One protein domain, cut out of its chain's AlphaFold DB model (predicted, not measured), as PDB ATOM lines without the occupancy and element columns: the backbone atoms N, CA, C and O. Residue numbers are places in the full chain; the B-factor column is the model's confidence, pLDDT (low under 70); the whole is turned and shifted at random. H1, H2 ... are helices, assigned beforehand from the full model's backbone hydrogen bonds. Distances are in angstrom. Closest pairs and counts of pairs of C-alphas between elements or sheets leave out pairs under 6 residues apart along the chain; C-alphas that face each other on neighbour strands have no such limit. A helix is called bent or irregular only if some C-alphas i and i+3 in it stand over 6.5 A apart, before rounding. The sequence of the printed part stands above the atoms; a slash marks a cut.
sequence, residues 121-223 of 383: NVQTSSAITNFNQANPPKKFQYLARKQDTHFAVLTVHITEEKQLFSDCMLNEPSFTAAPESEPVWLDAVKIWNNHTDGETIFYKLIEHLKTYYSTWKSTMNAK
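This is residues 121 to 223 of the 383 residues of an uncharacterized protein of Armillaria gallica (UniProt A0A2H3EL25). This is an elongated all-helix domain: the long helix H5 starts beside H4 and runs away from it toward one end, with H3 near both, while the small helix H2 sits on long loops at the other end and the short H1 lies at the edge near H4. The links of residues 148 to 158 and 195 to 205 run through the space between H2 and the three longer helices, and the end of H5, residues 217 to 223, sticks out. The printed part has 103 residues with five named helices, H1 to H5 in that order, and no named strand; 53 residues are in the helices. It is compact, with a radius of gyration of the C-alphas of 14.1 A, and its C-alphas span 45 by 26 by 19 A.

Begin at H5, residues 206 to 223, the longest helix. It touches H4, residues 185 to 194, with residues 206 to 210 alone; the closest C-alphas are those of Trp 185 and Ile 206, 6.0 A apart. Their lines stand about perpendicular, at 81 degrees. Look next at H3, residues 159 to 171, which is near H5, with 9 pairs of C-alphas within 10 A. H3 and H4 are near each other and only just fall short of touching, their closest C-alphas 8.3 A apart. H1, residues 121 to 125, is close to H4 but not clearly touching it; the closest C-alphas are those of Ser 125 and Leu 186, 7.4 A apart. H1 is apart from H3 and H5. H2, residues 141 to 147, is apart from each of the other four helices. In H1, H2, H3, H4 and H5 every backbone O i to N i+4 pair is within hydrogen-bond range.

Find C-alpha 206 at (5.125, 32.030, 12.406); from there H5 runs 25.2 A to C-alpha 223 at (12.313, 55.648, 17.631). H3 covers 18.4 A from its first to its last C-alpha, and H4 covers 14.2 A. Go back to C-alpha 121 at (1.500, 19.223, 11.347), where H1 begins; it has five residues, and H2 has seven. No helix is bent.

The two C-alphas farthest apart are those of Ala 134 and Ala 222, 46.4 A. The printed part, residues 121 to 223, has no cut. The four links between the helices are long, with 15 residues from H1 to H2, 11 from H2 to H3, 13 from H3 to H4 and 11 from H4 to H5. The mean pLDDT of the printed part is 93.4; look at residues 179 to 180, in the link from H3 to H4, for the two printed residues under 70.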
ATOM      1  N   ASN A 121       0.079  19.011  11.628       97.00
ATOM      2  CA  ASN A 121       1.500  19.223  11.347       97.00
ATOM      3  C   ASN A 121       1.950  20.631  11.768       97.00
ATOM      4  O   ASN A 121       3.013  20.784  12.370       97.00
ATOM      5  N   VAL A 122       1.121  21.648  11.517       97.25
ATOM      6  CA  VAL A 122       1.382  23.028  11.949       97.25
ATOM      7  C   VAL A 122       1.317  23.117  13.469       97.25
ATOM      8  O   VAL A 122       2.229  23.686  14.068       97.25
ATOM      9  N   GLN A 123       0.314  22.490  14.094       97.12
ATOM     10  CA  GLN A 123       0.190  22.471  15.551       97.12
ATOM     11  C   GLN A 123       1.431  21.857  16.216       97.12
ATOM     12  O   GLN A 123       2.079  22.503  17.038       97.12
ATOM     13  N   THR A 124       1.830  20.664  15.769       96.69
ATOM     14  CA  THR A 124       2.994  19.936  16.300       96.69
ATOM     15  C   THR A 124       4.289  20.724  16.098       96.69
ATOM     16  O   THR A 124       5.073  20.887  17.030       96.69
ATOM     17  N   SER A 125       4.504  21.276  14.896       96.94
ATOM     18  CA  SER A 125       5.712  22.060  14.585       96.94
ATOM     19  C   SER A 125       5.827  23.354  15.403       96.94
ATOM     20  O   SER A 125       6.938  23.813  15.667       96.94
ATOM     21  N   SER A 126       4.689  23.903  15.840       97.25
ATOM     22  CA  SER A 126       4.587  25.155  16.594       97.25
ATOM     23  C   SER A 126       4.394  24.945  18.102       97.25
ATOM     24  O   SER A 126       4.132  25.919  18.798       97.25
ATOM     25  N   ALA A 127       4.491  23.714  18.621       97.19
ATOM     26  CA  ALA A 127       4.203  23.387  20.027       97.19
ATOM     27  C   ALA A 127       2.795  23.823  20.502       97.19
ATOM     28  O   ALA A 127       2.593  24.236  21.643       97.19
ATOM     29  N   ILE A 128       1.801  23.742  19.614       97.25
ATOM     30  CA  ILE A 128       0.393  23.998  19.930       97.25
ATOM     31  C   ILE A 128      -0.257  22.679  20.342       97.25
ATOM     32  O   ILE A 128      -0.101  21.662  19.670       97.25
ATOM     33  N   THR A 129      -0.982  22.697  21.458       95.81
ATOM     34  CA  THR A 129      -1.710  21.523  21.957       95.81
ATOM     35  C   THR A 129      -3.133  21.499  21.398       95.81
ATOM     36  O   THR A 129      -3.743  22.557  21.243       95.81
ATOM     37  N   ASN A 130      -3.674  20.303  21.152       95.12
ATOM     38  CA  ASN A 130      -5.037  20.104  20.651       95.12
ATOM     39  C   ASN A 130      -6.102  20.599  21.643       95.12
ATOM     40  O   ASN A 130      -5.879  20.662  22.857       95.12
ATOM     41  N   PHE A 131      -7.292  20.917  21.131       92.88
ATOM     42  CA  PHE A 131      -8.420  21.316  21.969       92.88
ATOM     43  C   PHE A 131      -8.836  20.193  22.938       92.88
ATOM     44  O   PHE A 131      -9.030  19.045  22.543       92.88
ATOM     45  N   ASN A 132      -9.026  20.536  24.217       90.62
ATOM     46  CA  ASN A 132      -9.550  19.622  25.233       90.62
ATOM     47  C   ASN A 132     -10.820  20.210  25.861       90.62
ATOM     48  O   ASN A 132     -10.787  21.253  26.515       90.62
ATOM     49  N   GLN A 133     -11.944  19.514  25.679       87.12
ATOM     50  CA  GLN A 133     -13.255  19.946  26.163       87.12
ATOM     51  C   GLN A 133     -13.396  19.876  27.694       87.12
ATOM     52  O   GLN A 133     -14.272  20.537  28.245       87.12
ATOM     53  N   ALA A 134     -12.541  19.114  28.384       87.44
ATOM     54  CA  ALA A 134     -12.566  18.989  29.842       87.44
ATOM     55  C   ALA A 134     -12.053  20.244  30.575       87.44
ATOM     56  O   ALA A 134     -12.212  20.353  31.790       87.44
ATOM     57  N   ASN A 135     -11.443  21.190  29.856       81.75
ATOM     58  CA  ASN A 135     -10.856  22.378  30.460       81.75
ATOM     59  C   ASN A 135     -11.903  23.469  30.728       81.75
ATOM     60  O   ASN A 135     -12.863  23.615  29.961       81.75
ATOM     61  N   PRO A 136     -11.725  24.259  31.805       79.75
ATOM     62  CA  PRO A 136     -12.651  25.329  32.143       79.75
ATOM     63  C   PRO A 136     -12.759  26.345  30.994       79.75
ATOM     64  O   PRO A 136     -11.797  26.543  30.243       79.75
ATOM     65  N   PRO A 137     -13.921  27.003  30.841       77.81
ATOM     66  CA  PRO A 137     -14.128  27.977  29.782       77.81
ATOM     67  C   PRO A 137     -13.139  29.137  29.933       77.81
ATOM     68  O   PRO A 137     -13.172  29.873  30.916       77.81
ATOM     69  N   LYS A 138     -12.264  29.302  28.938       86.31
ATOM     70  CA  LYS A 138     -11.306  30.411  28.853       86.31
ATOM     71  C   LYS A 138     -11.770  31.488  27.879       86.31
ATOM     72  O   LYS A 138     -12.687  31.302  27.071       86.31
ATOM     73  N   LYS A 139     -11.092  32.634  27.927       89.31
ATOM     74  CA  LYS A 139     -11.274  33.709  26.950       89.31
ATOM     75  C   LYS A 139     -11.065  33.154  25.535       89.31
ATOM     76  O   LYS A 139     -10.145  32.383  25.284       89.31
ATOM     77  N   PHE A 140     -11.951  33.522  24.611       94.19
ATOM     78  CA  PHE A 140     -11.928  33.058  23.217       94.19
ATOM     79  C   PHE A 140     -12.060  31.533  23.007       94.19
ATOM     80  O   PHE A 140     -11.676  31.032  21.952       94.19
ATOM     81  N   GLN A 141     -12.683  30.794  23.935       93.94
ATOM     82  CA  GLN A 141     -12.920  29.346  23.790       93.94
ATOM     83  C   GLN A 141     -13.611  28.965  22.469       93.94
ATOM     84  O   GLN A 141     -13.298  27.932  21.883       93.94
ATOM     85  N   TYR A 142     -14.531  29.798  21.969       93.12
ATOM     86  CA  TYR A 142     -15.178  29.556  20.677       93.12
ATOM     87  C   TYR A 142     -14.164  29.488  19.524       93.12
ATOM     88  O   TYR A 142     -14.274  28.598  18.683       93.12
ATOM     89  N   LEU A 143     -13.182  30.398  19.501       95.44
ATOM     90  CA  LEU A 143     -12.132  30.421  18.481       95.44
ATOM     91  C   LEU A 143     -11.220  29.206  18.624       95.44
ATOM     92  O   LEU A 143     -11.028  28.498  17.645       95.44
ATOM     93  N   ALA A 144     -10.761  28.917  19.844       95.56
ATOM     94  CA  ALA A 144      -9.927  27.753  20.147       95.56
ATOM     95  C   ALA A 144     -10.587  26.441  19.680       95.56
ATOM     96  O   ALA A 144      -9.982  25.647  18.966       95.56
ATOM     97  N   ARG A 145     -11.887  26.271  19.962       94.75
ATOM     98  CA  ARG A 145     -12.676  25.119  19.501       94.75
ATOM     99  C   ARG A 145     -12.781  25.039  17.977       94.75
ATOM    100  O   ARG A 145     -12.798  23.947  17.430       94.75
ATOM    101  N   LYS A 146     -12.915  26.174  17.283       94.56
ATOM    102  CA  LYS A 146     -12.975  26.202  15.810       94.56
ATOM    103  C   LYS A 146     -11.611  25.954  15.164       94.56
ATOM    104  O   LYS A 146     -11.562  25.378  14.087       94.56
ATOM    105  N   GLN A 147     -10.540  26.364  15.833       95.69
ATOM    106  CA  GLN A 147      -9.152  26.156  15.418       95.69
ATOM    107  C   GLN A 147      -8.620  24.766  15.793       95.69
ATOM    108  O   GLN A 147      -7.555  24.395  15.313       95.69
ATOM    109  N   ASP A 148      -9.363  24.008  16.601       95.81
ATOM    110  CA  ASP A 148      -8.956  22.728  17.190       95.81
ATOM    111  C   ASP A 148      -7.671  22.822  18.033       95.81
ATOM    112  O   ASP A 148      -6.807  21.949  18.016       95.81
ATOM    113  N   THR A 149      -7.543  23.912  18.791       96.69
ATOM    114  CA  THR A 149      -6.380  24.206  19.634       96.69
ATOM    115  C   THR A 149      -6.780  24.420  21.088       96.69
ATOM    116  O   THR A 149      -7.887  24.856  21.393       96.69
ATOM    117  N   HIS A 150      -5.866  24.146  22.016       95.38
ATOM    118  CA  HIS A 150      -6.103  24.266  23.455       95.38
ATOM    119  C   HIS A 150      -6.428  25.709  23.881       95.38
ATOM    120  O   HIS A 150      -7.363  25.941  24.649       95.38
ATOM    121  N   PHE A 151      -5.705  26.684  23.327       96.62
ATOM    122  CA  PHE A 151      -5.968  28.117  23.450       96.62
ATOM    123  C   PHE A 151      -6.208  28.720  22.070       96.62
ATOM    124  O   PHE A 151      -5.825  28.140  21.055       96.62
ATOM    125  N   ALA A 152      -6.845  29.888  22.010       97.00
ATOM    126  CA  ALA A 152      -7.063  30.560  20.737       97.00
ATOM    127  C   ALA A 152      -5.727  30.995  20.117       97.00
ATOM    128  O   ALA A 152      -4.820  31.448  20.817       97.00
ATOM    129  N   VAL A 153      -5.631  30.892  18.796       97.75
ATOM    130  CA  VAL A 153      -4.506  31.384  18.006       97.75
ATOM    131  C   VAL A 153      -4.866  32.759  17.462       97.75
ATOM    132  O   VAL A 153      -5.790  32.896  16.658       97.75
ATOM    133  N   LEU A 154      -4.151  33.785  17.918       97.12
ATOM    134  CA  LEU A 154      -4.453  35.194  17.637       97.12
ATOM    135  C   LEU A 154      -3.197  35.931  17.174       97.12
ATOM    136  O   LEU A 154      -2.081  35.492  17.439       97.12
ATOM    137  N   THR A 155      -3.342  37.078  16.517       97.25
ATOM    138  CA  THR A 155      -2.204  37.971  16.240       97.25
ATOM    139  C   THR A 155      -1.681  38.606  17.535       97.25
ATOM    140  O   THR A 155      -2.325  38.521  18.584       97.25
ATOM    141  N   VAL A 156      -0.480  39.192  17.514       97.50
ATOM    142  CA  VAL A 156       0.049  39.943  18.669       97.50
ATOM    143  C   VAL A 156      -0.743  41.240  18.798       97.50
ATOM    144  O   VAL A 156      -0.657  42.111  17.931       97.50
ATOM    145  N   HIS A 157      -1.533  41.372  19.859       95.44
ATOM    146  CA  HIS A 157      -2.435  42.519  20.022       95.44
ATOM    147  C   HIS A 157      -2.474  43.061  21.452       95.44
ATOM    148  O   HIS A 157      -2.732  44.254  21.638       95.44
ATOM    149  N   ILE A 158      -2.149  42.229  22.437       96.50
ATOM    150  CA  ILE A 158      -2.221  42.553  23.863       96.50
ATOM    151  C   ILE A 158      -0.901  43.181  24.346       96.50
ATOM    152  O   ILE A 158       0.150  42.985  23.738       96.50
ATOM    153  N   THR A 159      -0.944  44.000  25.401       97.00
ATOM    154  CA  THR A 159       0.242  44.705  25.920       97.00
ATOM    155  C   THR A 159       1.266  43.730  26.491       97.00
ATOM    156  O   THR A 159       2.450  43.854  26.196       97.00
ATOM    157  N   GLU A 160       0.796  42.736  27.233       97.69
ATOM    158  CA  GLU A 160       1.566  41.650  27.831       97.69
ATOM    159  C   GLU A 160       2.287  40.834  26.745       97.69
ATOM    160  O   GLU A 160       3.482  40.581  26.845       97.69
ATOM    161  N   GLU A 161       1.613  40.533  25.628       97.75
ATOM    162  CA  GLU A 161       2.243  39.883  24.470       97.75
ATOM    163  C   GLU A 161       3.345  40.758  23.855       97.75
ATOM    164  O   GLU A 161       4.407  40.266  23.486       97.75
ATOM    165  N   LYS A 162       3.123  42.072  23.735       97.31
ATOM    166  CA  LYS A 162       4.140  42.994  23.197       97.31
ATOM    167  C   LYS A 162       5.355  43.103  24.121       97.31
ATOM    168  O   LYS A 162       6.466  43.275  23.625       97.31
ATOM    169  N   GLN A 163       5.143  43.023  25.436       97.00
ATOM    170  CA  GLN A 163       6.214  42.974  26.432       97.00
ATOM    171  C   GLN A 163       7.003  41.675  26.300       97.00
ATOM    172  O   GLN A 163       8.204  41.750  26.063       97.00
ATOM    173  N   LEU A 164       6.323  40.522  26.287       97.12
ATOM    174  CA  LEU A 164       6.959  39.223  26.060       97.12
ATOM    175  C   LEU A 164       7.776  39.217  24.765       97.12
ATOM    176  O   LEU A 164       8.922  38.790  24.764       97.12
ATOM    177  N   PHE A 165       7.229  39.753  23.668       96.88
ATOM    178  CA  PHE A 165       7.971  39.871  22.413       96.88
ATOM    179  C   PHE A 165       9.250  40.693  22.584       96.88
ATOM    180  O   PHE A 165      10.306  40.297  22.102       96.88
ATOM    181  N   SER A 166       9.164  41.841  23.260       95.06
ATOM    182  CA  SER A 166      10.328  42.687  23.522       95.06
ATOM    183  C   SER A 166      11.372  41.971  24.379       95.06
ATOM    184  O   SER A 166      12.561  42.100  24.101       95.06
ATOM    185  N   ASP A 167      10.940  41.215  25.385       95.69
ATOM    186  CA  ASP A 167      11.827  40.472  26.278       95.69
ATOM    187  C   ASP A 167      12.503  39.309  25.545       95.69
ATOM    188  O   ASP A 167      13.715  39.126  25.672       95.69
ATOM    189  N   CYS A 168      11.767  38.581  24.702       94.94
ATOM    190  CA  CYS A 168      12.329  37.553  23.831       94.94
ATOM    191  C   CYS A 168      13.366  38.143  22.865       94.94
ATOM    192  O   CYS A 168      14.444  37.585  22.719       94.94
ATOM    193  N   MET A 169      13.103  39.307  22.258       93.06
ATOM    194  CA  MET A 169      14.064  39.961  21.355       93.06
ATOM    195  C   MET A 169      15.391  40.349  22.031       93.06
ATOM    196  O   MET A 169      16.389  40.530  21.330       93.06
ATOM    197  N   LEU A 170      15.404  40.504  23.358       91.44
ATOM    198  CA  LEU A 170      16.595  40.866  24.130       91.44
ATOM    199  C   LEU A 170      17.330  39.653  24.707       91.44
ATOM    200  O   LEU A 170      18.554  39.692  24.809       91.44
ATOM    201  N   ASN A 171      16.593  38.618  25.112       92.44
ATOM    202  CA  ASN A 171      17.136  37.530  25.924       92.44
ATOM    203  C   ASN A 171      17.178  36.178  25.201       92.44
ATOM    204  O   ASN A 171      17.972  35.323  25.586       92.44
ATOM    205  N   GLU A 172      16.350  35.966  24.174       93.50
ATOM    206  CA  GLU A 172      16.204  34.661  23.527       93.50
ATOM    207  C   GLU A 172      17.020  34.570  22.230       93.50
ATOM    208  O   GLU A 172      16.702  35.259  21.256       93.50
ATOM    209  N   PRO A 173      18.007  33.658  22.133       90.94
ATOM    210  CA  PRO A 173      18.850  33.517  20.943       90.94
ATOM    211  C   PRO A 173      18.072  33.232  19.650       90.94
ATOM    212  O   PRO A 173      18.485  33.645  18.570       90.94
ATOM    213  N   SER A 174      16.924  32.550  19.738       89.06
ATOM    214  CA  SER A 174      16.070  32.273  18.573       89.06
ATOM    215  C   SER A 174      15.414  33.535  18.000       89.06
ATOM    216  O   SER A 174      15.081  33.561  16.815       89.06
ATOM    217  N   PHE A 175      15.232  34.573  18.823       90.06
ATOM    218  CA  PHE A 175      14.730  35.888  18.420       90.06
ATOM    219  C   PHE A 175      15.874  36.852  18.085       90.06
ATOM    220  O   PHE A 175      15.761  37.652  17.157       90.06
ATOM    221  N   THR A 176      16.990  36.747  18.797       82.81
ATOM    222  CA  THR A 176      18.211  37.529  18.587       82.81
ATOM    223  C   THR A 176      19.179  36.752  17.697       82.81
ATOM    224  O   THR A 176      20.284  36.394  18.104       82.81
ATOM    225  N   ALA A 177      18.771  36.459  16.460       71.75
ATOM    226  CA  ALA A 177      19.733  35.966  15.480       71.75
ATOM    227  C   ALA A 177      20.849  37.016  15.269       71.75
ATOM    228  O   ALA A 177      20.696  38.183  15.643       71.75
ATOM    229  N   ALA A 178      21.988  36.593  14.704       71.31
ATOM    230  CA  ALA A 178      23.147  37.457  14.444       71.31
ATOM    231  C   ALA A 178      22.738  38.808  13.803       71.31
ATOM    232  O   ALA A 178      21.702  38.852  13.146       71.31
ATOM    233  N   PRO A 179      23.536  39.892  13.920       65.88
ATOM    234  CA  PRO A 179      23.123  41.275  13.611       65.88
ATOM    235  C   PRO A 179      22.468  41.518  12.237       65.88
ATOM    236  O   PRO A 179      21.773  42.517  12.054       65.88
ATOM    237  N   GLU A 180      22.679  40.614  11.280       69.12
ATOM    238  CA  GLU A 180      22.145  40.681   9.916       69.12
ATOM    239  C   GLU A 180      21.167  39.543   9.567       69.12
ATOM    240  O   GLU A 180      20.602  39.529   8.476       69.12
ATOM    241  N   SER A 181      20.939  38.597  10.478       81.44
ATOM    242  CA  SER A 181      20.074  37.438  10.263       81.44
ATOM    243  C   SER A 181      18.667  37.685  10.792       81.44
ATOM    244  O   SER A 181      18.455  38.331  11.818       81.44
ATOM    245  N   GLU A 182      17.678  37.117  10.107       85.81
ATOM    246  CA  GLU A 182      16.329  37.022  10.652       85.81
ATOM    247  C   GLU A 182      16.271  36.028  11.825       85.81
ATOM    248  O   GLU A 182      17.066  35.082  11.861       85.81
ATOM    249  N   PRO A 183      15.320  36.216  12.761       91.31
ATOM    250  CA  PRO A 183      15.000  35.240  13.797       91.31
ATOM    251  C   PRO A 183      14.741  33.838  13.240       91.31
ATOM    252  O   PRO A 183      14.134  33.672  12.177       91.31
ATOM    253  N   VAL A 184      15.119  32.809  14.002       94.50
ATOM    254  CA  VAL A 184      14.780  31.416  13.682       94.50
ATOM    255  C   VAL A 184      13.325  31.180  14.073       94.50
ATOM    256  O   VAL A 184      13.003  30.713  15.165       94.50
ATOM    257  N   TRP A 185      12.420  31.556  13.167       94.94
ATOM    258  CA  TRP A 185      10.993  31.682  13.459       94.94
ATOM    259  C   TRP A 185      10.328  30.418  13.997       94.94
ATOM    260  O   TRP A 185       9.437  30.512  14.836       94.94
ATOM    261  N   LEU A 186      10.741  29.243  13.519       95.38
ATOM    262  CA  LEU A 186      10.161  27.980  13.966       95.38
ATOM    263  C   LEU A 186      10.415  27.749  15.462       95.38
ATOM    264  O   LEU A 186       9.502  27.373  16.191       95.38
ATOM    265  N   ASP A 187      11.632  28.019  15.929       95.75
ATOM    266  CA  ASP A 187      11.993  27.836  17.335       95.75
ATOM    267  C   ASP A 187      11.478  28.990  18.195       95.75
ATOM    268  O   ASP A 187      10.959  28.760  19.286       95.75
ATOM    269  N   ALA A 188      11.491  30.213  17.657       96.12
ATOM    270  CA  ALA A 188      10.882  31.379  18.287       96.12
ATOM    271  C   ALA A 188       9.393  31.154  18.611       96.12
ATOM    272  O   ALA A 188       8.934  31.477  19.706       96.12
ATOM    273  N   VAL A 189       8.634  30.547  17.688       97.50
ATOM    274  CA  VAL A 189       7.221  30.206  17.916       97.50
ATOM    275  C   VAL A 189       7.056  29.142  18.996       97.50
ATOM    276  O   VAL A 189       6.153  29.273  19.816       97.50
ATOM    277  N   LYS A 190       7.911  28.114  19.044       97.38
ATOM    278  CA  LYS A 190       7.846  27.098  20.111       97.38
ATOM    279  C   LYS A 190       8.101  27.722  21.480       97.38
ATOM    280  O   LYS A 190       7.332  27.487  22.405       97.38
ATOM    281  N   ILE A 191       9.140  28.554  21.590       96.69
ATOM    282  CA  ILE A 191       9.464  29.279  22.826       96.69
ATOM    283  C   ILE A 191       8.280  30.153  23.234       96.69
ATOM    284  O   ILE A 191       7.837  30.078  24.376       96.69
ATOM    285  N   TRP A 192       7.707  30.914  22.300       97.56
ATOM    286  CA  TRP A 192       6.513  31.712  22.570       97.56
ATOM    287  C   TRP A 192       5.351  30.856  23.076       97.56
ATOM    288  O   TRP A 192       4.749  31.153  24.105       97.56
ATOM    289  N   ASN A 193       5.020  29.790  22.347       97.50
ATOM    290  CA  ASN A 193       3.842  28.976  22.616       97.50
ATOM    291  C   ASN A 193       3.956  28.206  23.940       97.50
ATOM    292  O   ASN A 193       2.933  27.961  24.579       97.50
ATOM    293  N   ASN A 194       5.171  27.945  24.422       96.44
ATOM    294  CA  ASN A 194       5.411  27.406  25.761       96.44
ATOM    295  C   ASN A 194       5.056  28.387  26.895       96.44
ATOM    296  O   ASN A 194       4.770  27.944  28.002       96.44
ATOM    297  N   HIS A 195       5.027  29.697  26.632       95.94
ATOM    298  CA  HIS A 195       4.634  30.730  27.601       95.94
ATOM    299  C   HIS A 195       3.128  31.046  27.568       95.94
ATOM    300  O   HIS A 195       2.679  32.006  28.192       95.94
ATOM    301  N   THR A 196       2.332  30.284  26.813       95.94
ATOM    302  CA  THR A 196       0.905  30.585  26.644       95.94
ATOM    303  C   THR A 196       0.073  30.144  27.841       95.94
ATOM    304  O   THR A 196       0.170  29.015  28.318       95.94
ATOM    305  N   ASP A 197      -0.801  31.041  28.293       94.25
ATOM    306  CA  ASP A 197      -1.726  30.817  29.409       94.25
ATOM    307  C   ASP A 197      -3.199  30.776  28.953       94.25
ATOM    308  O   ASP A 197      -4.067  30.262  29.667       94.25
ATOM    309  N   GLY A 198      -3.492  31.276  27.746       92.62
ATOM    310  CA  GLY A 198      -4.844  31.395  27.201       92.62
ATOM    311  C   GLY A 198      -5.679  32.537  27.795       92.62
ATOM    312  O   GLY A 198      -6.884  32.591  27.546       92.62
ATOM    313  N   GLU A 199      -5.070  33.439  28.565       94.00
ATOM    314  CA  GLU A 199      -5.720  34.613  29.159       94.00
ATOM    315  C   GLU A 199      -5.067  35.915  28.694       94.00
ATOM    316  O   GLU A 199      -5.758  36.798  28.164       94.00
ATOM    317  N   THR A 200      -3.747  36.009  28.863       96.06
ATOM    318  CA  THR A 200      -2.935  37.174  28.496       96.06
ATOM    319  C   THR A 200      -2.066  36.890  27.278       96.06
ATOM    320  O   THR A 200      -1.940  37.751  26.407       96.06
ATOM    321  N   ILE A 201      -1.536  35.669  27.179       96.81
ATOM    322  CA  ILE A 201      -0.643  35.225  26.116       96.81
ATOM    323  C   ILE A 201      -1.312  34.068  25.377       96.81
ATOM    324  O   ILE A 201      -1.554  32.981  25.911       96.81
ATOM    325  N   PHE A 202      -1.600  34.317  24.103       97.62
ATOM    326  CA  PHE A 202      -2.254  33.366  23.210       97.62
ATOM    327  C   PHE A 202      -1.253  32.711  22.263       97.62
ATOM    328  O   PHE A 202      -0.181  33.266  21.992       97.62
ATOM    329  N   TYR A 203      -1.634  31.561  21.706       98.12
ATOM    330  CA  TYR A 203      -0.829  30.878  20.701       98.12
ATOM    331  C   TYR A 203      -0.582  31.771  19.484       98.12
ATOM    332  O   TYR A 203      -1.458  32.535  19.051       98.12
ATOM    333  N   LYS A 204       0.617  31.643  18.913       98.12
ATOM    334  CA  LYS A 204       1.050  32.337  17.700       98.12
ATOM    335  C   LYS A 204       1.485  31.340  16.641       98.12
ATOM    336  O   LYS A 204       2.010  30.270  16.935       98.12
ATOM    337  N   LEU A 205       1.269  31.747  15.397       98.12
ATOM    338  CA  LEU A 205       1.877  31.136  14.224       98.12
ATOM    339  C   LEU A 205       3.080  31.972  13.794       98.12
ATOM    340  O   LEU A 205       3.189  33.151  14.149       98.12
ATOM    341  N   ILE A 206       3.941  31.372  12.974       97.12
ATOM    342  CA  ILE A 206       5.125  32.030  12.406       97.12
ATOM    343  C   ILE A 206       4.728  33.340  11.716       97.12
ATOM    344  O   ILE A 206       5.330  34.388  11.952       97.12
ATOM    345  N   GLU A 207       3.639  33.304  10.956       97.25
ATOM    346  CA  GLU A 207       3.151  34.450  10.192       97.25
ATOM    347  C   GLU A 207       2.714  35.601  11.102       97.25
ATOM    348  O   GLU A 207       2.925  36.770  10.770       97.25
ATOM    349  N   HIS A 208       2.186  35.299  12.293       97.75
ATOM    350  CA  HIS A 208       1.811  36.325  13.265       97.75
ATOM    351  C   HIS A 208       3.049  37.030  13.824       97.75
ATOM    352  O   HIS A 208       3.065  38.261  13.902       97.75
ATOM    353  N   LEU A 209       4.091  36.267  14.177       97.25
ATOM    354  CA  LEU A 209       5.331  36.827  14.714       97.25
ATOM    355  C   LEU A 209       6.106  37.614  13.656       97.25
ATOM    356  O   LEU A 209       6.528  38.730  13.943       97.25
ATOM    357  N   LYS A 210       6.214  37.113  12.418       96.56
ATOM    358  CA  LYS A 210       6.833  37.847  11.298       96.56
ATOM    359  C   LYS A 210       6.133  39.171  11.011       96.56
ATOM    360  O   LYS A 210       6.781  40.211  10.884       96.56
ATOM    361  N   THR A 211       4.800  39.149  10.943       97.31
ATOM    362  CA  THR A 211       4.002  40.363  10.708       97.31
ATOM    363  C   THR A 211       4.240  41.392  11.811       97.31
ATOM    364  O   THR A 211       4.482  42.574  11.535       97.31
ATOM    365  N   TYR A 212       4.225  40.948  13.071       97.38
ATOM    366  CA  TYR A 212       4.482  41.833  14.201       97.38
ATOM    367  C   TYR A 212       5.927  42.346  14.220       97.38
ATOM    368  O   TYR A 212       6.138  43.538  14.423       97.38
ATOM    369  N   TYR A 213       6.909  41.494  13.925       95.81
ATOM    370  CA  TYR A 213       8.322  41.858  13.858       95.81
ATOM    371  C   TYR A 213       8.593  42.972  12.846       95.81
ATOM    372  O   TYR A 213       9.285  43.929  13.177       95.81
ATOM    373  N   SER A 214       8.004  42.910  11.649       95.06
ATOM    374  CA  SER A 214       8.127  43.985  10.652       95.06
ATOM    375  C   SER A 214       7.629  45.331  11.201       95.06
ATOM    376  O   SER A 214       8.321  46.354  11.138       95.06
ATOM    377  N   THR A 215       6.460  45.312  11.848       95.88
ATOM    378  CA  THR A 215       5.868  46.497  12.489       95.88
ATOM    379  C   THR A 215       6.735  47.010  13.642       95.88
ATOM    380  O   THR A 215       6.973  48.215  13.777       95.88
ATOM    381  N   TRP A 216       7.243  46.097  14.468       94.81
ATOM    382  CA  TRP A 216       8.122  46.393  15.592       94.81
ATOM    383  C   TRP A 216       9.446  47.001  15.119       94.81
ATOM    384  O   TRP A 216       9.838  48.051  15.623       94.81
ATOM    385  N   LYS A 217      10.082  46.429  14.091       92.75
ATOM    386  CA  LYS A 217      11.337  46.912  13.496       92.75
ATOM    387  C   LYS A 217      11.171  48.313  12.915       92.75
ATOM    388  O   LYS A 217      11.985  49.189  13.192       92.75
ATOM    389  N   SER A 218      10.082  48.561  12.184       95.19
ATOM    390  CA  SER A 218       9.739  49.904  11.695       95.19
ATOM    391  C   SER A 218       9.580  50.902  12.849       95.19
ATOM    392  O   SER A 218      10.157  51.991  12.833       95.19
ATOM    393  N   THR A 219       8.886  50.496  13.915       94.50
ATOM    394  CA  THR A 219       8.701  51.320  15.117       94.50
ATOM    395  C   THR A 219      10.027  51.601  15.829       94.50
ATOM    396  O   THR A 219      10.259  52.728  16.271       94.50
ATOM    397  N   MET A 220      10.918  50.613  15.932       91.75
ATOM    398  CA  MET A 220      12.253  50.784  16.511       91.75
ATOM    399  C   MET A 220      13.114  51.719  15.668       91.75
ATOM    400  O   MET A 220      13.711  52.644  16.215       91.75
ATOM    401  N   ASN A 221      13.106  51.567  14.344       93.56
ATOM    402  CA  ASN A 221      13.819  52.458  13.429       93.56
ATOM    403  C   ASN A 221      13.311  53.902  13.534       93.56
ATOM    404  O   ASN A 221      14.111  54.841  13.567       93.56
ATOM    405  N   ALA A 222      11.994  54.095  13.646       95.12
ATOM    406  CA  ALA A 222      11.399  55.407  13.875       95.12
ATOM    407  C   ALA A 222      11.849  56.001  15.219       95.12
ATOM    408  O   ALA A 222      12.296  57.149  15.258       95.12
ATOM    409  N   LYS A 223      11.815  55.220  16.310       94.38
ATOM    410  CA  LYS A 223      12.313  55.648  17.631       94.38
ATOM    411  C   LYS A 223      13.798  56.010  17.590       94.38
ATOM    412  O   LYS A 223      14.174  57.068  18.089       94.38
TER     413      LYS A 223